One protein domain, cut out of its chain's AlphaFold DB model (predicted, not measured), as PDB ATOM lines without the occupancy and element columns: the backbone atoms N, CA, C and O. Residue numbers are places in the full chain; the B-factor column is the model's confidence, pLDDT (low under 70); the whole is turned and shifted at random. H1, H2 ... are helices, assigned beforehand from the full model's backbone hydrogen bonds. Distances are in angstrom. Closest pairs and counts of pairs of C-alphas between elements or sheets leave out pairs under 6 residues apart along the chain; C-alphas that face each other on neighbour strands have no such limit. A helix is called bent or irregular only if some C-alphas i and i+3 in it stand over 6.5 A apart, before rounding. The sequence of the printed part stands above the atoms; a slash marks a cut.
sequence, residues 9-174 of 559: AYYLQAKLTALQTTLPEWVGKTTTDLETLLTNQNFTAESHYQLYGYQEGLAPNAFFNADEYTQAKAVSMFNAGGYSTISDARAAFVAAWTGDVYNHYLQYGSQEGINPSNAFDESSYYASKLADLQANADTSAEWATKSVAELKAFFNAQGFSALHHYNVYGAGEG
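Overview. This is residues 9 to 174 of the 559 residues of an uncharacterized protein of Desulfotignum phosphitoxidans DSM 13687 (UniProt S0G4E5). Three clusters of helices lie at the corners of a flat triangle, H1 to H3 at one corner, H4 to H6 at the second and H7 to H10 at the third, with few contacts between the clusters. In each cluster a long helix and the cluster's last helix begin close together and spread apart as a V: H1 with H3, H4 with H6, H7 with H10; the remaining helices cross or meet the long one, and the loop of residues 54 to 65 runs between the first two clusters near the middle. The printed part has 166 residues with ten named helices, H1 to H10 in order along the chain, and no named strand; the class is all helix, and the packing is mostly crossed, the helices meeting at wide angles. The whole is only just loose, close to compact, with a radius of gyration of the C-alphas of 18.8 A, and spans 58 by 47 by 23 A.

Arrangement. H1, residues 9 to 22, touches H2, residues 31 to 40, with residues 12 to 16 alone; the closest C-alphas are those of Leu 12 and Thr 31, 5.8 A apart, and the lines are about perpendicular at 90 degrees. H1 also touches H3, residues 45 to 53, with residues 11 to 15 alone, the same way at a steep tilt of 44 degrees; the closest C-alphas, of Leu 12 and Ala 45, are 6.8 A apart. H2 and H3 only just touch, only at the corner by their link, with 3 pairs of C-alphas within 8 A; the closest are those of Leu 38 and Ala 45, 6.9 A apart. H4, residues 66 to 79, is apart from H3. H4 touches H5, residues 86 to 96, opposite ways at a steep tilt of 66 degrees, with 18 pairs of C-alphas within 8 A; the closest are those of Ala 74 and Arg 90, 4.6 A apart. H4 touches H6, residues 101 to 112, the same way at a tilt of 38 degrees, only just steep; the closest C-alphas, of Ala 66 and Val 101, are 6.1 A apart. H7, residues 122 to 135, touches H10, residues 162 to 173, the same way at a steep tilt of 40 degrees; the closest C-alphas, of Glu 122 and Ala 162, are 5.9 A apart. With residues 126 to 130 alone H7 touches H9, residues 148 to 158, about perpendicular at 85 degrees; the closest C-alphas, of Ala 127 and Val 148, are 6.2 A apart. With residues 130 to 134 alone H7 touches H8, residues 140 to 143; the C-alphas of Gln 134 and Ser 140, the closest, are 4.3 A apart. H6 is close to H10 but not clearly touching; their closest C-alphas, of Ser 110 and Ala 162, are 7.2 A apart. Every O i to N i+4 pair is within hydrogen-bond range in H1, H2, H3, H4, H5, H7 and H9, against 6 of 8 in H6 and in H10; H8 is too short for such a pair.

Along the chain. H1 begins at C-alpha 9, (-52.348, 99.735, -12.654), and is 20.4 A long. H2 is 14.1 A and H3 9.0 A. H4 begins at C-alpha 66, (-50.237, 100.056, -31.012), and is 19.9 A; H5 is 15.0 A. H6, 14.4 A, is irregular, with C-alphas 107 and 110 7.5 A apart. H7 is 19.8 A, H8 5.1 A and H9 15.4 A. H10, 13.5 A, is irregular, with C-alphas 168 and 171 7.4 A apart, and ends at C-alpha 173, (-57.577, 80.555, -14.625).

Size, cuts and confidence. The two C-alphas farthest apart, of Pro 24 and Ala 141, are 58.9 A apart. The printed part has no cut, and the link from H3 to H4 is long. Mean pLDDT of the printed part is 88.2; residues 83 to 88 are under 70.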
ATOM      1  N   ALA A   9     -53.634  99.738 -13.342       93.44
ATOM      2  CA  ALA A   9     -52.348  99.735 -12.654       93.44
ATOM      3  C   ALA A   9     -51.204  99.843 -13.666       93.44
ATOM      4  O   ALA A   9     -50.324 100.690 -13.494       93.44
ATOM      5  N   TYR A  10     -51.280  99.062 -14.746       93.75
ATOM      6  CA  TYR A  10     -50.341  99.132 -15.861       93.75
ATOM      7  C   TYR A  10     -50.287 100.540 -16.465       93.75
ATOM      8  O   TYR A  10     -49.220 101.152 -16.526       93.75
ATOM      9  N   TYR A  11     -51.441 101.100 -16.837       94.56
ATOM     10  CA  TYR A  11     -51.499 102.406 -17.489       94.56
ATOM     11  C   TYR A  11     -50.964 103.538 -16.598       94.56
ATOM     12  O   TYR A  11     -50.198 104.386 -17.059       94.56
ATOM     13  N   LEU A  12     -51.331 103.561 -15.308       94.25
ATOM     14  CA  LEU A  12     -50.808 104.565 -14.373       94.25
ATOM     15  C   LEU A  12     -49.288 104.463 -14.233       94.25
ATOM     16  O   LEU A  12     -48.620 105.492 -14.134       94.25
ATOM     17  N   GLN A  13     -48.738 103.249 -14.243       94.81
ATOM     18  CA  GLN A  13     -47.296 103.048 -14.194       94.81
ATOM     19  C   GLN A  13     -46.616 103.531 -15.482       94.81
ATOM     20  O   GLN A  13     -45.658 104.297 -15.398       94.81
ATOM     21  N   ALA A  14     -47.135 103.167 -16.659       84.44
ATOM     22  CA  ALA A  14     -46.599 103.606 -17.949       84.44
ATOM     23  C   ALA A  14     -46.623 105.140 -18.086       84.44
ATOM     24  O   ALA A  14     -45.615 105.764 -18.426       84.44
ATOM     25  N   LYS A  15     -47.744 105.774 -17.719       88.00
ATOM     26  CA  LYS A  15     -47.878 107.236 -17.734       88.00
ATOM     27  C   LYS A  15     -46.932 107.915 -16.746       88.00
ATOM     28  O   LYS A  15     -46.362 108.956 -17.071       88.00
ATOM     29  N   LEU A  16     -46.757 107.353 -15.549       93.56
ATOM     30  CA  LEU A  16     -45.809 107.881 -14.567       93.56
ATOM     31  C   LEU A  16     -44.378 107.840 -15.110       93.56
ATOM     32  O   LEU A  16     -43.681 108.847 -15.015       93.56
ATOM     33  N   THR A  17     -43.968 106.725 -15.717       89.69
ATOM     34  CA  THR A  17     -42.647 106.581 -16.347       89.69
ATOM     35  C   THR A  17     -42.431 107.629 -17.445       89.69
ATOM     36  O   THR A  17     -41.402 108.309 -17.458       89.69
ATOM     37  N   ALA A  18     -43.422 107.840 -18.318       81.25
ATOM     38  CA  ALA A  18     -43.354 108.860 -19.368       81.25
ATOM     39  C   ALA A  18     -43.216 110.288 -18.798       81.25
ATOM     40  O   ALA A  18     -42.397 111.081 -19.268       81.25
ATOM     41  N   LEU A  19     -43.967 110.612 -17.739       84.88
ATOM     42  CA  LEU A  19     -43.867 111.904 -17.051       84.88
ATOM     43  C   LEU A  19     -42.507 112.087 -16.368       84.88
ATOM     44  O   LEU A  19     -41.919 113.154 -16.462       84.88
ATOM     45  N   GLN A  20     -41.978 111.054 -15.713       91.06
ATOM     46  CA  GLN A  20     -40.677 111.107 -15.035       91.06
ATOM     47  C   GLN A  20     -39.504 111.290 -15.994       91.06
ATOM     48  O   GLN A  20     -38.504 111.902 -15.625       91.06
ATOM     49  N   THR A  21     -39.644 110.790 -17.220       83.94
ATOM     50  CA  THR A  21     -38.633 110.932 -18.274       83.94
ATOM     51  C   THR A  21     -38.583 112.358 -18.820       83.94
ATOM     52  O   THR A  21     -37.514 112.870 -19.141       83.94
ATOM     53  N   THR A  22     -39.735 113.020 -18.911       81.06
ATOM     54  CA  THR A  22     -39.876 114.312 -19.597       81.06
ATOM     55  C   THR A  22     -39.929 115.509 -18.648       81.06
ATOM     56  O   THR A  22     -39.594 116.623 -19.048       81.06
ATOM     57  N   LEU A  23     -40.319 115.298 -17.387       81.38
ATOM     58  CA  LEU A  23     -40.602 116.356 -16.423       81.38
ATOM     59  C   LEU A  23     -39.870 116.112 -15.088       81.38
ATOM     60  O   LEU A  23     -40.272 115.246 -14.302       81.38
ATOM     61  N   PRO A  24     -38.818 116.894 -14.773       87.94
ATOM     62  CA  PRO A  24     -38.027 116.725 -13.552       87.94
ATOM     63  C   PRO A  24     -38.836 116.777 -12.249       87.94
ATOM     64  O   PRO A  24     -38.483 116.118 -11.274       87.94
ATOM     65  N   GLU A  25     -39.937 117.530 -12.202       89.00
ATOM     66  CA  GLU A  25     -40.807 117.625 -11.028       89.00
ATOM     67  C   GLU A  25     -41.573 116.333 -10.723       89.00
ATOM     68  O   GLU A  25     -42.118 116.194  -9.626       89.00
ATOM     69  N   TRP A  26     -41.624 115.396 -11.672       87.31
ATOM     70  CA  TRP A  26     -42.252 114.090 -11.501       87.31
ATOM     71  C   TRP A  26     -41.304 113.022 -10.958       87.31
ATOM     72  O   TRP A  26     -41.775 111.991 -10.462       87.31
ATOM     73  N   VAL A  27     -39.990 113.266 -10.978       88.81
ATOM     74  CA  VAL A  27     -38.983 112.344 -10.439       88.81
ATOM     75  C   VAL A  27     -39.265 112.077  -8.957       88.81
ATOM     76  O   VAL A  27     -39.350 112.995  -8.142       88.81
ATOM     77  N   GLY A  28     -39.445 110.801  -8.605       88.56
ATOM     78  CA  GLY A  28     -39.755 110.362  -7.240       88.56
ATOM     79  C   GLY A  28     -41.237 110.422  -6.840       88.56
ATOM     80  O   GLY A  28     -41.564 110.037  -5.719       88.56
ATOM     81  N   LYS A  29     -42.143 110.867  -7.723       92.25
ATOM     82  CA  LYS A  29     -43.597 110.714  -7.528       92.25
ATOM     83  C   LYS A  29     -44.049 109.268  -7.740       92.25
ATOM     84  O   LYS A  29     -43.373 108.483  -8.400       92.25
ATOM     85  N   THR A  30     -45.214 108.939  -7.191       96.81
ATOM     86  CA  THR A  30     -45.827 107.606  -7.248       96.81
ATOM     87  C   THR A  30     -47.069 107.578  -8.142       96.81
ATOM     88  O   THR A  30     -47.633 108.617  -8.491       96.81
ATOM     89  N   THR A  31     -47.553 106.379  -8.471       94.00
ATOM     90  CA  THR A  31     -48.814 106.196  -9.210       94.00
ATOM     91  C   THR A  31     -50.021 106.744  -8.438       94.00
ATOM     92  O   THR A  31     -50.961 107.241  -9.054       94.00
ATOM     93  N   THR A  32     -49.961 106.777  -7.101       97.00
ATOM     94  CA  THR A  32     -50.958 107.436  -6.237       97.00
ATOM     95  C   THR A  32     -50.987 108.955  -6.431       97.00
ATOM     96  O   THR A  32     -52.063 109.559  -6.466       97.00
ATOM     97  N   ASP A  33     -49.819 109.592  -6.577       96.12
ATOM     98  CA  ASP A  33     -49.726 111.036  -6.831       96.12
ATOM     99  C   ASP A  33     -50.300 111.386  -8.207       96.12
ATOM    100  O   ASP A  33     -51.055 112.353  -8.343       96.12
ATOM    101  N   LEU A  34     -49.981 110.567  -9.217       94.50
ATOM    102  CA  LEU A  34     -50.534 110.691 -10.563       94.50
ATOM    103  C   LEU A  34     -52.057 110.523 -10.559       94.50
ATOM    104  O   LEU A  34     -52.769 111.361 -11.105       94.50
ATOM    105  N   GLU A  35     -52.577 109.485  -9.904       95.00
ATOM    106  CA  GLU A  35     -54.020 109.252  -9.824       95.00
ATOM    107  C   GLU A  35     -54.754 110.399  -9.109       95.00
ATOM    108  O   GLU A  35     -55.833 110.824  -9.539       95.00
ATOM    109  N   THR A  36     -54.148 110.963  -8.060       95.44
ATOM    110  CA  THR A  36     -54.679 112.147  -7.368       95.44
ATOM    111  C   THR A  36     -54.731 113.357  -8.301       95.44
ATOM    112  O   THR A  36     -55.729 114.081  -8.314       95.44
ATOM    113  N   LEU A  37     -53.691 113.577  -9.114       93.50
ATOM    114  CA  LEU A  37     -53.674 114.650 -10.110       93.50
ATOM    115  C   LEU A  37     -54.788 114.466 -11.146       93.50
ATOM    116  O   LEU A  37     -55.545 115.407 -11.383       93.50
ATOM    117  N   LEU A  38     -54.909 113.269 -11.727       91.12
ATOM    118  CA  LEU A  38     -55.952 112.957 -12.708       91.12
ATOM    119  C   LEU A  38     -57.344 113.220 -12.124       91.12
ATOM    120  O   LEU A  38     -58.140 113.934 -12.731       91.12
ATOM    121  N   THR A  39     -57.589 112.754 -10.898       95.25
ATOM    122  CA  THR A  39     -58.861 112.965 -10.194       95.25
ATOM    123  C   THR A  39     -59.149 114.449  -9.965       95.25
ATOM    124  O   THR A  39     -60.267 114.902 -10.202       95.25
ATOM    125  N   ASN A  40     -58.145 115.241  -9.570       93.19
ATOM    126  CA  ASN A  40     -58.285 116.692  -9.398       93.19
ATOM    127  C   ASN A  40     -58.600 117.422 -10.716       93.19
ATOM    128  O   ASN A  40     -59.210 118.490 -10.691       93.19
ATOM    129  N   GLN A  41     -58.210 116.847 -11.854       89.31
ATOM    130  CA  GLN A  41     -58.554 117.321 -13.199       89.31
ATOM    131  C   GLN A  41     -59.854 116.694 -13.740       89.31
ATOM    132  O   GLN A  41     -60.191 116.889 -14.904       89.31
ATOM    133  N   ASN A  42     -60.618 115.989 -12.897       92.62
ATOM    134  CA  ASN A  42     -61.844 115.260 -13.242       92.62
ATOM    135  C   ASN A  42     -61.655 114.129 -14.268       92.62
ATOM    136  O   ASN A  42     -62.593 113.783 -14.986       92.62
ATOM    137  N   PHE A  43     -60.471 113.519 -14.307       91.88
ATOM    138  CA  PHE A  43     -60.202 112.316 -15.085       91.88
ATOM    139  C   PHE A  43     -60.105 111.079 -14.193       91.88
ATOM    140  O   PHE A  43     -59.482 111.081 -13.135       91.88
ATOM    141  N   THR A  44     -60.668 109.980 -14.683       94.94
ATOM    142  CA  THR A  44     -60.209 108.631 -14.330       94.94
ATOM    143  C   THR A  44     -59.006 108.256 -15.201       94.94
ATOM    144  O   THR A  44     -58.828 108.827 -16.281       94.94
ATOM    145  N   ALA A  45     -58.207 107.271 -14.774       93.31
ATOM    146  CA  ALA A  45     -57.101 106.734 -15.574       93.31
ATOM    147  C   ALA A  45     -57.560 106.294 -16.978       93.31
ATOM    148  O   ALA A  45     -56.960 106.693 -17.971       93.31
ATOM    149  N   GLU A  46     -58.679 105.571 -17.058       93.62
ATOM    150  CA  GLU A  46     -59.265 105.108 -18.320       93.62
ATOM    151  C   GLU A  46     -59.713 106.273 -19.211       93.62
ATOM    152  O   GLU A  46     -59.355 106.336 -20.382       93.62
ATOM    153  N   SER A  47     -60.435 107.255 -18.655       90.88
ATOM    154  CA  SER A  47     -60.858 108.425 -19.438       90.88
ATOM    155  C   SER A  47     -59.680 109.284 -19.901       90.88
ATOM    156  O   SER A  47     -59.769 109.917 -20.947       90.88
ATOM    157  N   HIS A  48     -58.578 109.319 -19.139       93.38
ATOM    158  CA  HIS A  48     -57.360 109.992 -19.582       93.38
ATOM    159  C   HIS A  48     -56.688 109.207 -20.707       93.38
ATOM    160  O   HIS A  48     -56.245 109.814 -21.676       93.38
ATOM    161  N   TYR A  49     -56.631 107.876 -20.619       92.62
ATOM    162  CA  TYR A  49     -56.132 107.045 -21.713       92.62
ATOM    163  C   TYR A  49     -56.919 107.296 -23.006       92.62
ATOM    164  O   TYR A  49     -56.325 107.655 -24.017       92.62
ATOM    165  N   GLN A  50     -58.252 107.217 -22.939       87.75
ATOM    166  CA  GLN A  50     -59.156 107.373 -24.085       87.75
ATOM    167  C   GLN A  50     -59.108 108.757 -24.750       87.75
ATOM    168  O   GLN A  50     -59.544 108.894 -25.890       87.75
ATOM    169  N   LEU A  51     -58.643 109.789 -24.041       83.75
ATOM    170  CA  LEU A  51     -58.553 111.152 -24.569       83.75
ATOM    171  C   LEU A  51     -57.129 111.556 -24.951       83.75
ATOM    172  O   LEU A  51     -56.967 112.279 -25.928       83.75
ATOM    173  N   TYR A  52     -56.131 111.106 -24.191       83.44
ATOM    174  CA  TYR A  52     -54.745 111.561 -24.305       83.44
ATOM    175  C   TYR A  52     -53.742 110.412 -24.329       83.44
ATOM    176  O   TYR A  52     -52.813 110.447 -25.121       83.44
ATOM    177  N   GLY A  53     -53.918 109.380 -23.499       82.06
ATOM    178  CA  GLY A  53     -52.895 108.343 -23.329       82.06
ATOM    179  C   GLY A  53     -52.540 107.605 -24.621       82.06
ATOM    180  O   GLY A  53     -51.359 107.437 -24.899       82.06
ATOM    181  N   TYR A  54     -53.524 107.239 -25.449       81.00
ATOM    182  CA  TYR A  54     -53.225 106.589 -26.736       81.00
ATOM    183  C   TYR A  54     -52.490 107.528 -27.714       81.00
ATOM    184  O   TYR A  54     -51.669 107.072 -28.499       81.00
ATOM    185  N   GLN A  55     -52.753 108.840 -27.653       80.44
ATOM    186  CA  GLN A  55     -52.066 109.845 -28.480       80.44
ATOM    187  C   GLN A  55     -50.623 110.070 -28.023       80.44
ATOM    188  O   GLN A  55     -49.785 110.515 -28.796       80.44
ATOM    189  N   GLU A  56     -50.343 109.770 -26.758       79.88
ATOM    190  CA  GLU A  56     -49.011 109.813 -26.158       79.88
ATOM    191  C   GLU A  56     -48.224 108.510 -26.393       79.88
ATOM    192  O   GLU A  56     -47.164 108.335 -25.795       79.88
ATOM    193  N   GLY A  57     -48.741 107.583 -27.213       79.19
ATOM    194  CA  GLY A  57     -48.112 106.286 -27.486       79.19
ATOM    195  C   GLY A  57     -48.186 105.299 -26.317       79.19
ATOM    196  O   GLY A  57     -47.446 104.320 -26.281       79.19
ATOM    197  N   LEU A  58     -49.050 105.540 -25.324       85.12
ATOM    198  CA  LEU A  58     -49.201 104.640 -24.181       85.12
ATOM    199  C   LEU A  58     -50.171 103.508 -24.508       85.12
ATOM    200  O   LEU A  58     -51.184 103.717 -25.171       85.12
ATOM    201  N   ALA A  59     -49.898 102.320 -23.973       88.88
ATOM    202  CA  ALA A  59     -50.765 101.153 -24.099       88.88
ATOM    203  C   ALA A  59     -51.793 101.051 -22.946       88.88
ATOM    204  O   ALA A  59     -51.513 101.477 -21.820       88.88
ATOM    205  N   PRO A  60     -52.983 100.464 -23.188       92.81
ATOM    206  CA  PRO A  60     -54.027 100.294 -22.174       92.81
ATOM    207  C   PRO A  60     -53.788  99.102 -21.234       92.81
ATOM    208  O   PRO A  60     -54.422  99.023 -20.183       92.81
ATOM    209  N   ASN A  61     -52.925  98.159 -21.619       92.00
ATOM    210  CA  ASN A  61     -52.520  96.979 -20.855       92.00
ATOM    211  C   ASN A  61     -51.164  96.460 -21.375       92.00
ATOM    212  O   ASN A  61     -50.645  96.974 -22.363       92.00
ATOM    213  N   ALA A  62     -50.605  95.449 -20.707       91.12
ATOM    214  CA  ALA A  62     -49.267  94.923 -20.990       91.12
ATOM    215  C   ALA A  62     -49.123  94.146 -22.311       91.12
ATOM    216  O   ALA A  62     -48.003  93.900 -22.737       91.12
ATOM    217  N   PHE A  63     -50.229  93.753 -22.944       93.12
ATOM    218  CA  PHE A  63     -50.237  92.824 -24.083       93.12
ATOM    219  C   PHE A  63     -50.828  93.444 -25.352       93.12
ATOM    220  O   PHE A  63     -51.124  92.738 -26.317       93.12
ATOM    221  N   PHE A  64     -51.016  94.763 -25.359       94.06
ATOM    222  CA  PHE A  64     -51.357  95.514 -26.555       94.06
ATOM    223  C   PHE A  64     -50.251  96.514 -26.867       94.06
ATOM    224  O   PHE A  64     -49.900  97.335 -26.019       94.06
ATOM    225  N   ASN A  65     -49.758  96.484 -28.099       91.38
ATOM    226  CA  ASN A  65     -48.801  97.445 -28.620       91.38
ATOM    227  C   ASN A  65     -49.391  98.046 -29.900       91.38
ATOM    228  O   ASN A  65     -49.731  97.326 -30.837       91.38
ATOM    229  N   ALA A  66     -49.560  99.371 -29.917       84.56
ATOM    230  CA  ALA A  66     -50.237 100.056 -31.012       84.56
ATOM    231  C   ALA A  66     -49.485  99.919 -32.342       84.56
ATOM    232  O   ALA A  66     -50.128  99.760 -33.380       84.56
ATOM    233  N   ASP A  67     -48.154  99.940 -32.311       80.81
ATOM    234  CA  ASP A  67     -47.319  99.869 -33.506       80.81
ATOM    235  C   ASP A  67     -47.209  98.442 -34.028       80.81
ATOM    236  O   ASP A  67     -47.420  98.220 -35.219       80.81
ATOM    237  N   GLU A  68     -46.994  97.464 -33.143       85.62
ATOM    238  CA  GLU A  68     -47.008  96.046 -33.526       85.62
ATOM    239  C   GLU A  68     -48.374  95.651 -34.091       85.62
ATOM    240  O   GLU A  68     -48.455  95.072 -35.168       85.62
ATOM    241  N   TYR A  69     -49.479  96.030 -33.443       93.50
ATOM    242  CA  TYR A  69     -50.806  95.727 -33.979       93.50
ATOM    243  C   TYR A  69     -51.060  96.418 -35.327       93.50
ATOM    244  O   TYR A  69     -51.634  95.821 -36.241       93.50
ATOM    245  N   THR A  70     -50.631  97.674 -35.473       88.38
ATOM    246  CA  THR A  70     -50.731  98.409 -36.740       88.38
ATOM    247  C   THR A  70     -49.950  97.698 -37.847       88.38
ATOM    248  O   THR A  70     -50.464  97.557 -38.961       88.38
ATOM    249  N   GLN A  71     -48.767  97.170 -37.535       84.38
ATOM    250  CA  GLN A  71     -47.965  96.388 -38.469       84.38
ATOM    251  C   GLN A  71     -48.613  95.043 -38.801       84.38
ATOM    252  O   GLN A  71     -48.741  94.695 -39.974       84.38
ATOM    253  N   ALA A  72     -49.104  94.311 -37.802       84.38
ATOM    254  CA  ALA A  72     -49.817  93.051 -38.005       84.38
ATOM    255  C   ALA A  72     -51.066  93.249 -38.876       84.38
ATOM    256  O   ALA A  72     -51.372  92.432 -39.750       84.38
ATOM    257  N   LYS A  73     -51.762  94.382 -38.714       90.19
ATOM    258  CA  LYS A  73     -52.880  94.762 -39.580       90.19
ATOM    259  C   LYS A  73     -52.434  95.059 -41.007       90.19
ATOM    260  O   LYS A  73     -53.097  94.609 -41.945       90.19
ATOM    261  N   ALA A  74     -51.327  95.770 -41.183       82.94
ATOM    262  CA  ALA A  74     -50.760  96.048 -42.495       82.94
ATOM    263  C   ALA A  74     -50.339  94.758 -43.220       82.94
ATOM    264  O   ALA A  74     -50.706  94.568 -44.379       82.94
ATOM    265  N   VAL A  75     -49.684  93.824 -42.521       79.94
ATOM    266  CA  VAL A  75     -49.336  92.486 -43.031       79.94
ATOM    267  C   VAL A  75     -50.591  91.721 -43.455       79.94
ATOM    268  O   VAL A  75     -50.646  91.184 -44.558       79.94
ATOM    269  N   SER A  76     -51.645  91.725 -42.632       85.56
ATOM    270  CA  SER A  76     -52.930  91.099 -42.976       85.56
ATOM    271  C   SER A  76     -53.549  91.696 -44.251       85.56
ATOM    272  O   SER A  76     -54.009  90.965 -45.130       85.56
ATOM    273  N   MET A  77     -53.526  93.025 -44.391       84.50
ATOM    274  CA  MET A  77     -54.047  93.736 -45.566       84.50
ATOM    275  C   MET A  77     -53.214  93.491 -46.832       84.50
ATOM    276  O   MET A  77     -53.779  93.365 -47.923       84.50
ATOM    277  N   PHE A  78     -51.894  93.398 -46.690       80.44
ATOM    278  CA  PHE A  78     -50.969  93.039 -47.761       80.44
ATOM    279  C   PHE A  78     -51.201  91.596 -48.232       80.44
ATOM    280  O   PHE A  78     -51.447  91.370 -49.416       80.44
ATOM    281  N   ASN A  79     -51.270  90.638 -47.305       71.56
ATOM    282  CA  ASN A  79     -51.518  89.221 -47.603       71.56
ATOM    283  C   ASN A  79     -52.899  88.970 -48.229       71.56
ATOM    284  O   ASN A  79     -53.086  88.009 -48.975       71.56
ATOM    285  N   ALA A  80     -53.871  89.851 -47.982       78.50
ATOM    286  CA  ALA A  80     -55.164  89.832 -48.663       78.50
ATOM    287  C   ALA A  80     -55.094  90.289 -50.141       78.50
ATOM    288  O   ALA A  80     -56.112  90.264 -50.837       78.50
ATOM    289  N   GLY A  81     -53.921  90.712 -50.627       72.19
ATOM    290  CA  GLY A  81     -53.669  91.141 -52.006       72.19
ATOM    291  C   GLY A  81     -54.175  92.549 -52.332       72.19
ATOM    292  O   GLY A  81     -54.328  92.887 -53.504       72.19
ATOM    293  N   GLY A  82     -54.492  93.358 -51.312       70.25
ATOM    294  CA  GLY A  82     -55.051  94.703 -51.487       70.25
ATOM    295  C   GLY A  82     -54.015  95.798 -51.757       70.25
ATOM    296  O   GLY A  82     -54.385  96.870 -52.234       70.25
ATOM    297  N   TYR A  83     -52.742  95.534 -51.458       69.06
ATOM    298  CA  TYR A  83     -51.649  96.506 -51.486       69.06
ATOM    299  C   TYR A  83     -50.373  95.847 -52.006       69.06
ATOM    300  O   TYR A  83     -50.165  94.655 -51.796       69.06
ATOM    301  N   SER A  84     -49.528  96.626 -52.682       63.31
ATOM    302  CA  SER A  84     -48.265  96.138 -53.251       63.31
ATOM    303  C   SER A  84     -47.128  96.077 -52.231       63.31
ATOM    304  O   SER A  84     -46.157  95.368 -52.465       63.31
ATOM    305  N   THR A  85     -47.240  96.806 -51.118       57.78
ATOM    306  CA  THR A  85     -46.265  96.814 -50.022       57.78
ATOM    307  C   THR A  85     -46.981  96.849 -48.669       57.78
ATOM    308  O   THR A  85     -48.133  97.289 -48.572       57.78
ATOM    309  N   ILE A  86     -46.302  96.394 -47.612       59.53
ATOM    310  CA  ILE A  86     -46.812  96.495 -46.236       59.53
ATOM    311  C   ILE A  86     -46.883  97.967 -45.804       59.53
ATOM    312  O   ILE A  86     -47.863  98.358 -45.178       59.53
ATOM    313  N   SER A  87     -45.920  98.802 -46.215       68.50
ATOM    314  CA  SER A  87     -45.927 100.245 -45.932       68.50
ATOM    315  C   SER A  87     -47.156 100.947 -46.528       68.50
ATOM    316  O   SER A  87     -47.867 101.655 -45.816       68.50
ATOM    317  N   ASP A  88     -47.521 100.658 -47.785       66.62
ATOM    318  CA  ASP A  88     -48.750 101.192 -48.397       66.62
ATOM    319  C   ASP A  88     -50.009 100.734 -47.648       66.62
ATOM    320  O   ASP A  88     -50.948 101.512 -47.451       66.62
ATOM    321  N   ALA A  89     -50.036  99.469 -47.217       72.44
ATOM    322  CA  ALA A  89     -51.133  98.925 -46.427       72.44
ATOM    323  C   ALA A  89     -51.234  99.608 -45.054       72.44
ATOM    324  O   ALA A  89     -52.338  99.939 -44.611       72.44
ATOM    325  N   ARG A  90     -50.094  99.869 -44.404       80.00
ATOM    326  CA  ARG A  90     -50.001 100.561 -43.117       80.00
ATOM    327  C   ARG A  90     -50.433 102.016 -43.240       80.00
ATOM    328  O   ARG A  90     -51.307 102.448 -42.493       80.00
ATOM    329  N   ALA A  91     -49.902 102.749 -44.217       77.12
ATOM    330  CA  ALA A  91     -50.283 104.129 -44.498       77.12
ATOM    331  C   ALA A  91     -51.784 104.237 -44.800       77.12
ATOM    332  O   ALA A  91     -52.468 105.122 -44.281       77.12
ATOM    333  N   ALA A  92     -52.330 103.299 -45.578       81.88
ATOM    334  CA  ALA A  92     -53.761 103.236 -45.844       81.88
ATOM    335  C   ALA A  92     -54.582 102.940 -44.582       81.88
ATOM    336  O   ALA A  92     -55.643 103.540 -44.397       81.88
ATOM    337  N   PHE A  93     -54.106 102.055 -43.704       90.31
ATOM    338  CA  PHE A  93     -54.757 101.763 -42.430       90.31
ATOM    339  C   PHE A  93     -54.750 102.976 -41.488       90.31
ATOM    340  O   PHE A  93     -55.813 103.378 -41.018       90.31
ATOM    341  N   VAL A  94     -53.594 103.609 -41.274       85.75
ATOM    342  CA  VAL A  94     -53.446 104.799 -40.416       85.75
ATOM    343  C   VAL A  94     -54.275 105.971 -40.951       85.75
ATOM    344  O   VAL A  94     -54.929 106.678 -40.184       85.75
ATOM    345  N   ALA A  95     -54.335 106.150 -42.274       85.44
ATOM    346  CA  ALA A  95     -55.197 107.156 -42.894       85.44
ATOM    347  C   ALA A  95     -56.696 106.846 -42.721       85.44
ATOM    348  O   ALA A  95     -57.511 107.765 -42.612       85.44
ATOM    349  N   ALA A  96     -57.074 105.564 -42.707       90.25
ATOM    350  CA  ALA A  96     -58.457 105.128 -42.525       90.25
ATOM    351  C   ALA A  96     -58.905 105.149 -41.053       90.25
ATOM    352  O   ALA A  96     -60.094 105.349 -40.783       90.25
ATOM    353  N   TRP A  97     -57.981 104.963 -40.106       88.38
ATOM    354  CA  TRP A  97     -58.252 104.909 -38.672       88.38
ATOM    355  C   TRP A  97     -57.406 105.919 -37.894       88.38
ATOM    356  O   TRP A  97     -56.329 105.618 -37.397       88.38
ATOM    357  N   THR A  98     -57.943 107.125 -37.713       82.50
ATOM    358  CA  THR A  98     -57.265 108.209 -36.978       82.50
ATOM    359  C   THR A  98     -57.552 108.205 -35.472       82.50
ATOM    360  O   THR A  98     -57.244 109.171 -34.776       82.50
ATOM    361  N   GLY A  99     -58.276 107.195 -34.984       82.50
ATOM    362  CA  GLY A  99     -58.645 107.056 -33.578       82.50
ATOM    363  C   GLY A  99     -57.680 106.150 -32.822       82.50
ATOM    364  O   GLY A  99     -56.693 105.671 -33.364       82.50
ATOM    365  N   ASP A 100     -58.013 105.864 -31.569       90.19
ATOM    366  CA  ASP A 100     -57.293 104.877 -30.769       90.19
ATOM    367  C   ASP A 100     -57.290 103.506 -31.468       90.19
ATOM    368  O   ASP A 100     -58.346 102.908 -31.715       90.19
ATOM    369  N   VAL A 101     -56.096 103.032 -31.810       91.69
ATOM    370  CA  VAL A 101     -55.860 101.779 -32.531       91.69
ATOM    371  C   VAL A 101     -56.308 100.570 -31.700       91.69
ATOM    372  O   VAL A 101     -56.767  99.572 -32.260       91.69
ATOM    373  N   TYR A 102     -56.317 100.673 -30.370       93.75
ATOM    374  CA  TYR A 102     -56.869  99.626 -29.515       93.75
ATOM    375  C   TYR A 102     -58.370  99.414 -29.751       93.75
ATOM    376  O   TYR A 102     -58.853  98.282 -29.756       93.75
ATOM    377  N   ASN A 103     -59.124 100.478 -30.054       92.19
ATOM    378  CA  ASN A 103     -60.528 100.329 -30.443       92.19
ATOM    379  C   ASN A 103     -60.681  99.636 -31.804       92.19
ATOM    380  O   ASN A 103     -61.654  98.904 -31.989       92.19
ATOM    381  N   HIS A 104     -59.730  99.811 -32.732       94.12
ATOM    382  CA  HIS A 104     -59.724  99.050 -33.985       94.12
ATOM    383  C   HIS A 104     -59.542  97.554 -33.708       94.12
ATOM    384  O   HIS A 104     -60.271  96.729 -34.256       94.12
ATOM    385  N   TYR A 105     -58.610  97.201 -32.820       94.50
ATOM    386  CA  TYR A 105     -58.402  95.821 -32.380       94.50
ATOM    387  C   TYR A 105     -59.658  95.205 -31.753       94.50
ATOM    388  O   TYR A 105     -60.096  94.132 -32.171       94.50
ATOM    389  N   LEU A 106     -60.288  95.910 -30.808       90.19
ATOM    390  CA  LEU A 106     -61.506  95.437 -30.147       90.19
ATOM    391  C   LEU A 106     -62.684  95.276 -31.117       90.19
ATOM    392  O   LEU A 106     -63.504  94.375 -30.947       90.19
ATOM    393  N   GLN A 107     -62.800  96.164 -32.107       89.06
ATOM    394  CA  GLN A 107     -63.930  96.160 -33.029       89.06
ATOM    395  C   GLN A 107     -63.750  95.174 -34.192       89.06
ATOM    396  O   GLN A 107     -64.732  94.554 -34.605       89.06
ATOM    397  N   TYR A 108     -62.525  95.031 -34.703       90.62
ATOM    398  CA  TYR A 108     -62.230  94.278 -35.925       90.62
ATOM    399  C   TYR A 108     -61.051  93.316 -35.762       90.62
ATOM    400  O   TYR A 108     -61.205  92.137 -36.067       90.62
ATOM    401  N   GLY A 109     -59.914  93.782 -35.235       91.12
ATOM    402  CA  GLY A 109     -58.652  93.027 -35.248       91.12
ATOM    403  C   GLY A 109     -58.733  91.620 -34.674       91.12
ATOM    404  O   GLY A 109     -58.293  90.669 -35.312       91.12
ATOM    405  N   SER A 110     -59.370  91.462 -33.513       88.44
ATOM    406  CA  SER A 110     -59.505  90.133 -32.901       88.44
ATOM    407  C   SER A 110     -60.377  89.180 -33.735       88.44
ATOM    408  O   SER A 110     -60.103  87.986 -33.816       88.44
ATOM    409  N   GLN A 111     -61.402  89.688 -34.432       86.06
ATOM    410  CA  GLN A 111     -62.210  88.856 -35.339       86.06
ATOM    411  C   GLN A 111     -61.438  88.455 -36.596       86.06
ATOM    412  O   GLN A 111     -61.672  87.381 -37.148       86.06
ATOM    413  N   GLU A 112     -60.527  89.316 -37.039       87.81
ATOM    414  CA  GLU A 112     -59.622  89.063 -38.157       87.81
ATOM    415  C   GLU A 112     -58.465  88.126 -37.766       87.81
ATOM    416  O   GLU A 112     -57.747  87.658 -38.644       87.81
ATOM    417  N   GLY A 113     -58.321  87.805 -36.472       87.31
ATOM    418  CA  GLY A 113     -57.254  86.954 -35.945       87.31
ATOM    419  C   GLY A 113     -55.890  87.639 -35.924       87.31
ATOM    420  O   GLY A 113     -54.877  86.963 -36.058       87.31
ATOM    421  N   ILE A 114     -55.867  88.967 -35.813       91.50
ATOM    422  CA  ILE A 114     -54.644  89.769 -35.787       91.50
ATOM    423  C   ILE A 114     -54.173  89.895 -34.341       91.50
ATOM    424  O   ILE A 114     -54.928  90.357 -33.481       91.50
ATOM    425  N   ASN A 115     -52.919  89.517 -34.091       92.31
ATOM    426  CA  ASN A 115     -52.336  89.566 -32.756       92.31
ATOM    427  C   ASN A 115     -52.256  91.017 -32.230       92.31
ATOM    428  O   ASN A 115     -51.872  91.920 -32.976       92.31
ATOM    429  N   PRO A 116     -52.611  91.267 -30.955       93.50
ATOM    430  CA  PRO A 116     -52.573  92.602 -30.350       93.50
ATOM    431  C   PRO A 116     -51.154  93.114 -30.046       93.50
ATOM    432  O   PRO A 116     -50.977  94.311 -29.821       93.50
ATOM    433  N   SER A 117     -50.171  92.215 -29.971       92.62
ATOM    434  CA  SER A 117     -48.739  92.486 -29.805       92.62
ATOM    435  C   SER A 117     -47.941  91.211 -30.096       92.62
ATOM    436  O   SER A 117     -48.514  90.120 -30.124       92.62
ATOM    437  N   ASN A 118     -46.622  91.325 -30.227       85.75
ATOM    438  CA  ASN A 118     -45.723  90.167 -30.277       85.75
ATOM    439  C   ASN A 118     -45.681  89.405 -28.945       85.75
ATOM    440  O   ASN A 118     -45.367  88.222 -28.914       85.75
ATOM    441  N   ALA A 119     -46.045  90.051 -27.836       89.44
ATOM    442  CA  ALA A 119     -46.078  89.432 -26.513       89.44
ATOM    443  C   ALA A 119     -47.341  88.582 -26.257       89.44
ATOM    444  O   ALA A 119     -47.488  88.027 -25.167       89.44
ATOM    445  N   PHE A 120     -48.278  88.511 -27.211       91.88
ATOM    446  CA  PHE A 120     -49.538  87.788 -27.043       91.88
ATOM    447  C   PHE A 120     -50.014  87.143 -28.349       91.88
ATOM    448  O   PHE A 120     -50.612  87.795 -29.205       91.88
ATOM    449  N   ASP A 121     -49.811  85.831 -28.460       89.25
ATOM    450  CA  ASP A 121     -50.358  85.005 -29.538       89.25
ATOM    451  C   ASP A 121     -51.828  84.640 -29.263       89.25
ATOM    452  O   ASP A 121     -52.146  83.834 -28.378       89.25
ATOM    453  N   GLU A 122     -52.754  85.205 -30.048       90.12
ATOM    454  CA  GLU A 122     -54.176  84.884 -29.914       90.12
ATOM    455  C   GLU A 122     -54.482  83.424 -30.244       90.12
ATOM    456  O   GLU A 122     -55.327  82.801 -29.594       90.12
ATOM    457  N   SER A 123     -53.836  82.868 -31.266       87.62
ATOM    458  CA  SER A 123     -54.099  81.510 -31.738       87.62
ATOM    459  C   SER A 123     -53.690  80.481 -30.692       87.62
ATOM    460  O   SER A 123     -54.493  79.596 -30.364       87.62
ATOM    461  N   SER A 124     -52.507  80.645 -30.102       87.75
ATOM    462  CA  SER A 124     -52.042  79.837 -28.971       87.75
ATOM    463  C   SER A 124     -52.938  80.006 -27.739       87.75
ATOM    464  O   SER A 124     -53.312  79.015 -27.095       87.75
ATOM    465  N   TYR A 125     -53.392  81.231 -27.449       94.06
ATOM    466  CA  TYR A 125     -54.312  81.474 -26.337       94.06
ATOM    467  C   TYR A 125     -55.645  80.733 -26.510       94.06
ATOM    468  O   TYR A 125     -56.118  80.062 -25.588       94.06
ATOM    469  N   TYR A 126     -56.254  80.796 -27.698       92.56
ATOM    470  CA  TYR A 126     -57.492  80.067 -27.976       92.56
ATOM    471  C   TYR A 126     -57.306  78.547 -27.900       92.56
ATOM    472  O   TYR A 126     -58.202  77.854 -27.411       92.56
ATOM    473  N   ALA A 127     -56.168  78.020 -28.360       92.12
ATOM    474  CA  ALA A 127     -55.851  76.599 -28.238       92.12
ATOM    475  C   ALA A 127     -55.743  76.177 -26.764       92.12
ATOM    476  O   ALA A 127     -56.389  75.214 -26.345       92.12
ATOM    477  N   SER A 128     -55.015  76.955 -25.961       93.00
ATOM    478  CA  SER A 128     -54.846  76.716 -24.525       93.00
ATOM    479  C   SER A 128     -56.172  76.817 -23.766       93.00
ATOM    480  O   SER A 128     -56.485  75.951 -22.950       93.00
ATOM    481  N   LYS A 129     -57.011  77.816 -24.077       94.44
ATOM    482  CA  LYS A 129     -58.335  77.956 -23.451       94.44
ATOM    483  C   LYS A 129     -59.273  76.811 -23.814       94.44
ATOM    484  O   LYS A 129     -60.038  76.354 -22.966       94.44
ATOM    485  N   LEU A 130     -59.242  76.340 -25.059       95.38
ATOM    486  CA  LEU A 130     -60.047  75.190 -25.459       95.38
ATOM    487  C   LEU A 130     -59.609  73.927 -24.713       95.38
ATOM    488  O   LEU A 130     -60.467  73.192 -24.223       95.38
ATOM    489  N   ALA A 131     -58.298  73.701 -24.594       93.75
ATOM    490  CA  ALA A 131     -57.752  72.575 -23.846       93.75
ATOM    491  C   ALA A 131     -58.182  72.617 -22.368       93.75
ATOM    492  O   ALA A 131     -58.626  71.600 -21.835       93.75
ATOM    493  N   ASP A 132     -58.146  73.793 -21.736       95.38
ATOM    494  CA  ASP A 132     -58.645  74.012 -20.371       95.38
ATOM    495  C   ASP A 132     -60.142  73.663 -20.236       95.38
ATOM    496  O   ASP A 132     -60.530  72.856 -19.388       95.38
ATOM    497  N   LEU A 133     -60.991  74.170 -21.138       95.12
ATOM    498  CA  LEU A 133     -62.432  73.872 -21.149       95.12
ATOM    499  C   LEU A 133     -62.738  72.382 -21.359       95.12
ATOM    500  O   LEU A 133     -63.724  71.870 -20.821       95.12
ATOM    501  N   GLN A 134     -61.915  71.685 -22.142       95.06
ATOM    502  CA  GLN A 134     -62.046  70.251 -22.404       95.06
ATOM    503  C   GLN A 134     -61.544  69.391 -21.239       95.06
ATOM    504  O   GLN A 134     -62.080  68.304 -21.014       95.06
ATOM    505  N   ALA A 135     -60.556  69.872 -20.485       92.44
ATOM    506  CA  ALA A 135     -60.016  69.195 -19.311       92.44
ATOM    507  C   ALA A 135     -60.862  69.419 -18.046       92.44
ATOM    508  O   ALA A 135     -60.888  68.564 -17.156       92.44
ATOM    509  N   ASN A 136     -61.572  70.544 -17.950       90.94
ATOM    510  CA  ASN A 136     -62.382  70.882 -16.787       90.94
ATOM    511  C   ASN A 136     -63.649  70.006 -16.699       90.94
ATOM    512  O   ASN A 136     -64.460  69.943 -17.623       90.94
ATOM    513  N   ALA A 137     -63.846  69.340 -15.558       92.38
ATOM    514  CA  ALA A 137     -64.952  68.408 -15.338       92.38
ATOM    515  C   ALA A 137     -66.346  69.037 -15.537       92.38
ATOM    516  O   ALA A 137     -67.252  68.345 -16.000       92.38
ATOM    517  N   ASP A 138     -66.505  70.330 -15.246       92.25
ATOM    518  CA  ASP A 138     -67.792  71.027 -15.334       92.25
ATOM    519  C   ASP A 138     -68.170  71.402 -16.779       92.25
ATOM    520  O   ASP A 138     -69.355  71.509 -17.098       92.25
ATOM    521  N   THR A 139     -67.186  71.560 -17.671       92.38
ATOM    522  CA  THR A 139     -67.383  72.011 -19.064       92.38
ATOM    523  C   THR A 139     -67.031  70.954 -20.112       92.38
ATOM    524  O   THR A 139     -67.510  71.031 -21.245       92.38
ATOM    525  N   SER A 140     -66.263  69.925 -19.748       89.94
ATOM    526  CA  SER A 140     -65.747  68.892 -20.661       89.94
ATOM    527  C   SER A 140     -66.828  68.233 -21.520       89.94
ATOM    528  O   SER A 140     -66.624  68.035 -22.714       89.94
ATOM    529  N   ALA A 141     -68.012  67.952 -20.965       92.62
ATOM    530  CA  ALA A 141     -69.109  67.327 -21.709       92.62
ATOM    531  C   ALA A 141     -69.648  68.201 -22.858       92.62
ATOM    532  O   ALA A 141     -70.076  67.669 -23.881       92.62
ATOM    533  N   GLU A 142     -69.633  69.528 -22.701       93.19
ATOM    534  CA  GLU A 142     -70.081  70.479 -23.727       93.19
ATOM    535  C   GLU A 142     -68.982  70.768 -24.760       93.19
ATOM    536  O   GLU A 142     -69.274  70.948 -25.946       93.19
ATOM    537  N   TRP A 143     -67.720  70.790 -24.323       93.31
ATOM    538  CA  TRP A 143     -66.583  71.244 -25.129       93.31
ATOM    539  C   TRP A 143     -65.754  70.122 -25.767       93.31
ATOM    540  O   TRP A 143     -64.946  70.407 -26.650       93.31
ATOM    541  N   ALA A 144     -65.983  68.853 -25.407       92.31
ATOM    542  CA  ALA A 144     -65.196  67.699 -25.866       92.31
ATOM    543  C   ALA A 144     -65.044  67.581 -27.392       92.31
ATOM    544  O   ALA A 144     -64.025  67.089 -27.867       92.31
ATOM    545  N   THR A 145     -66.046  68.001 -28.168       92.44
ATOM    546  CA  THR A 145     -66.011  67.928 -29.640       92.44
ATOM    547  C   THR A 145     -65.921  69.295 -30.308       92.44
ATOM    548  O   THR A 145     -66.046  69.374 -31.528       92.44
ATOM    549  N   LYS A 146     -65.783  70.370 -29.523       93.25
ATOM    550  CA  LYS A 146     -65.743  71.735 -30.041       93.25
ATOM    551  C   LYS A 146     -64.348  72.088 -30.530       93.25
ATOM    552  O   LYS A 146     -63.348  71.658 -29.960       93.25
ATOM    553  N   SER A 147     -64.301  72.882 -31.586       95.00
ATOM    554  CA  SER A 147     -63.075  73.385 -32.200       95.00
ATOM    555  C   SER A 147     -62.688  74.775 -31.690       95.00
ATOM    556  O   SER A 147     -63.508  75.507 -31.130       95.00
ATOM    557  N   VAL A 148     -61.447  75.188 -31.970       90.81
ATOM    558  CA  VAL A 148     -60.979  76.564 -31.726       90.81
ATOM    559  C   VAL A 148     -61.859  77.585 -32.459       90.81
ATOM    560  O   VAL A 148     -62.169  78.637 -31.910       90.81
ATOM    561  N   ALA A 149     -62.339  77.262 -33.662       90.62
ATOM    562  CA  ALA A 149     -63.245  78.128 -34.413       90.62
ATOM    563  C   ALA A 149     -64.592  78.339 -33.694       90.62
ATOM    564  O   ALA A 149     -65.123  79.449 -33.685       90.62
ATOM    565  N   GLU A 150     -65.134  77.301 -33.048       93.88
ATOM    566  CA  GLU A 150     -66.352  77.424 -32.237       93.88
ATOM    567  C   GLU A 150     -66.117  78.225 -30.953       93.88
ATOM    568  O   GLU A 150     -66.992  78.998 -30.560       93.88
ATOM    569  N   LEU A 151     -64.945  78.091 -30.322       93.50
ATOM    570  CA  LEU A 151     -64.563  78.918 -29.174       93.50
ATOM    571  C   LEU A 151     -64.434  80.398 -29.567       93.50
ATOM    572  O   LEU A 151     -65.011  81.257 -28.901       93.50
ATOM    573  N   LYS A 152     -63.756  80.692 -30.686       90.56
ATOM    574  CA  LYS A 152     -63.670  82.043 -31.267       90.56
ATOM    575  C   LYS A 152     -65.066  82.615 -31.535       90.56
ATOM    576  O   LYS A 152     -65.371  83.732 -31.126       90.56
ATOM    577  N   ALA A 153     -65.960  81.831 -32.145       89.44
ATOM    578  CA  ALA A 153     -67.341  82.245 -32.388       89.44
ATOM    579  C   ALA A 153     -68.128  82.508 -31.089       89.44
ATOM    580  O   ALA A 153     -68.921  83.449 -31.036       89.44
ATOM    581  N   PHE A 154     -67.902  81.715 -30.036       91.31
ATOM    582  CA  PHE A 154     -68.506  81.934 -28.720       91.31
ATOM    583  C   PHE A 154     -68.027  83.247 -28.091       91.31
ATOM    584  O   PHE A 154     -68.857  84.044 -27.655       91.31
ATOM    585  N   PHE A 155     -66.719  83.509 -28.108       90.56
ATOM    586  CA  PHE A 155     -66.129  84.764 -27.626       90.56
ATOM    587  C   PHE A 155     -66.723  85.966 -28.366       90.56
ATOM    588  O   PHE A 155     -67.248  86.882 -27.733       90.56
ATOM    589  N   ASN A 156     -66.783  85.894 -29.697       85.06
ATOM    590  CA  ASN A 156     -67.382  86.933 -30.533       85.06
ATOM    591  C   ASN A 156     -68.863  87.173 -30.197       85.06
ATOM    592  O   ASN A 156     -69.297  88.320 -30.104       85.06
ATOM    593  N   ALA A 157     -69.646  86.114 -29.952       87.31
ATOM    594  CA  ALA A 157     -71.052  86.233 -29.560       87.31
ATOM    595  C   ALA A 157     -71.246  86.893 -28.181       87.31
ATOM    596  O   ALA A 157     -72.294  87.491 -27.937       87.31
ATOM    597  N   GLN A 158     -70.253  86.789 -27.293       85.56
ATOM    598  CA  GLN A 158     -70.233  87.462 -25.990       85.56
ATOM    599  C   GLN A 158     -69.564  88.848 -26.032       85.56
ATOM    600  O   GLN A 158     -69.571  89.555 -25.026       85.56
ATOM    601  N   GLY A 159     -69.023  89.263 -27.184       81.50
ATOM    602  CA  GLY A 159     -68.302  90.528 -27.332       81.50
ATOM    603  C   GLY A 159     -66.915  90.526 -26.683       81.50
ATOM    604  O   GLY A 159     -66.451  91.576 -26.243       81.50
ATOM    605  N   PHE A 160     -66.270  89.362 -26.588       83.38
ATOM    606  CA  PHE A 160     -64.930  89.196 -26.027       83.38
ATOM    607  C   PHE A 160     -63.893  88.929 -27.120       83.38
ATOM    608  O   PHE A 160     -64.129  88.113 -28.005       83.38
ATOM    609  N   SER A 161     -62.726  89.569 -27.012       90.06
ATOM    610  CA  SER A 161     -61.495  89.125 -27.679       90.06
ATOM    611  C   SER A 161     -60.719  88.139 -26.798       90.06
ATOM    612  O   SER A 161     -60.996  88.024 -25.597       90.06
ATOM    613  N   ALA A 162     -59.724  87.448 -27.368       90.94
ATOM    614  CA  ALA A 162     -58.770  86.633 -26.607       90.94
ATOM    615  C   ALA A 162     -58.081  87.448 -25.504       90.94
ATOM    616  O   ALA A 162     -58.137  87.075 -24.330       90.94
ATOM    617  N   LEU A 163     -57.524  88.609 -25.866       91.50
ATOM    618  CA  LEU A 163     -56.868  89.513 -24.924       91.50
ATOM    619  C   LEU A 163     -57.824  89.998 -23.827       91.50
ATOM    620  O   LEU A 163     -57.467  90.036 -22.650       91.50
ATOM    621  N   HIS A 164     -59.069  90.333 -24.184       89.00
ATOM    622  CA  HIS A 164     -60.061  90.737 -23.195       89.00
ATOM    623  C   HIS A 164     -60.350  89.612 -22.198       89.00
ATOM    624  O   HIS A 164     -60.353  89.847 -20.990       89.00
ATOM    625  N   HIS A 165     -60.574  88.394 -22.692       91.88
ATOM    626  CA  HIS A 165     -60.824  87.249 -21.828       91.88
ATOM    627  C   HIS A 165     -59.624  86.960 -20.920       91.88
ATOM    628  O   HIS A 165     -59.818  86.702 -19.732       91.88
ATOM    629  N   TYR A 166     -58.395  87.051 -21.432       92.56
ATOM    630  CA  TYR A 166     -57.199  86.872 -20.615       92.56
ATOM    631  C   TYR A 166     -57.119  87.894 -19.474       92.56
ATOM    632  O   TYR A 166     -56.977  87.505 -18.314       92.56
ATOM    633  N   ASN A 167     -57.308  89.178 -19.792       87.50
ATOM    634  CA  ASN A 167     -57.228  90.271 -18.823       87.50
ATOM    635  C   ASN A 167     -58.300  90.189 -17.724       87.50
ATOM    636  O   ASN A 167     -58.081  90.684 -16.621       87.50
ATOM    637  N   VAL A 168     -59.463  89.588 -18.005       86.88
ATOM    638  CA  VAL A 168     -60.563  89.480 -17.028       86.88
ATOM    639  C   VAL A 168     -60.566  88.140 -16.287       86.88
ATOM    640  O   VAL A 168     -60.845  88.112 -15.088       86.88
ATOM    641  N   TYR A 169     -60.270  87.037 -16.976       89.69
ATOM    642  CA  TYR A 169     -60.426  85.676 -16.452       89.69
ATOM    643  C   TYR A 169     -59.163  84.832 -16.615       89.69
ATOM    644  O   TYR A 169     -58.722  84.220 -15.645       89.69
ATOM    645  N   GLY A 170     -58.558  84.820 -17.807       87.88
ATOM    646  CA  GLY A 170     -57.518  83.851 -18.172       87.88
ATOM    647  C   GLY A 170     -56.297  83.841 -17.255       87.88
ATOM    648  O   GLY A 170     -55.807  82.764 -16.918       87.88
ATOM    649  N   ALA A 171     -55.855  85.008 -16.779       88.12
ATOM    650  CA  ALA A 171     -54.764  85.089 -15.806       88.12
ATOM    651  C   ALA A 171     -55.114  84.393 -14.473       88.12
ATOM    652  O   ALA A 171     -54.280  83.712 -13.881       88.12
ATOM    653  N   GLY A 172     -56.361  84.528 -14.006       89.75
ATOM    654  CA  GLY A 172     -56.855  83.862 -12.795       89.75
ATOM    655  C   GLY A 172     -57.149  82.372 -12.990       89.75
ATOM    656  O   GLY A 172     -57.105  81.610 -12.026       89.75
ATOM    657  N   GLU A 173     -57.416  81.957 -14.227       89.94
ATOM    658  CA  GLU A 173     -57.577  80.555 -14.625       89.94
ATOM    659  C   GLU A 173     -56.229  79.834 -14.813       89.94
ATOM    660  O   GLU A 173     -56.202  78.613 -14.917       89.94
ATOM    661  N   GLY A 174     -55.105  80.564 -14.816       90.00
ATOM    662  CA  GLY A 174     -53.766  79.990 -14.985       90.00
ATOM    663  C   GLY A 174     -53.437  79.590 -16.425       90.00
ATOM    664  O   GLY A 174     -52.572  78.744 -16.638       90.00
TER     665      GLY A 174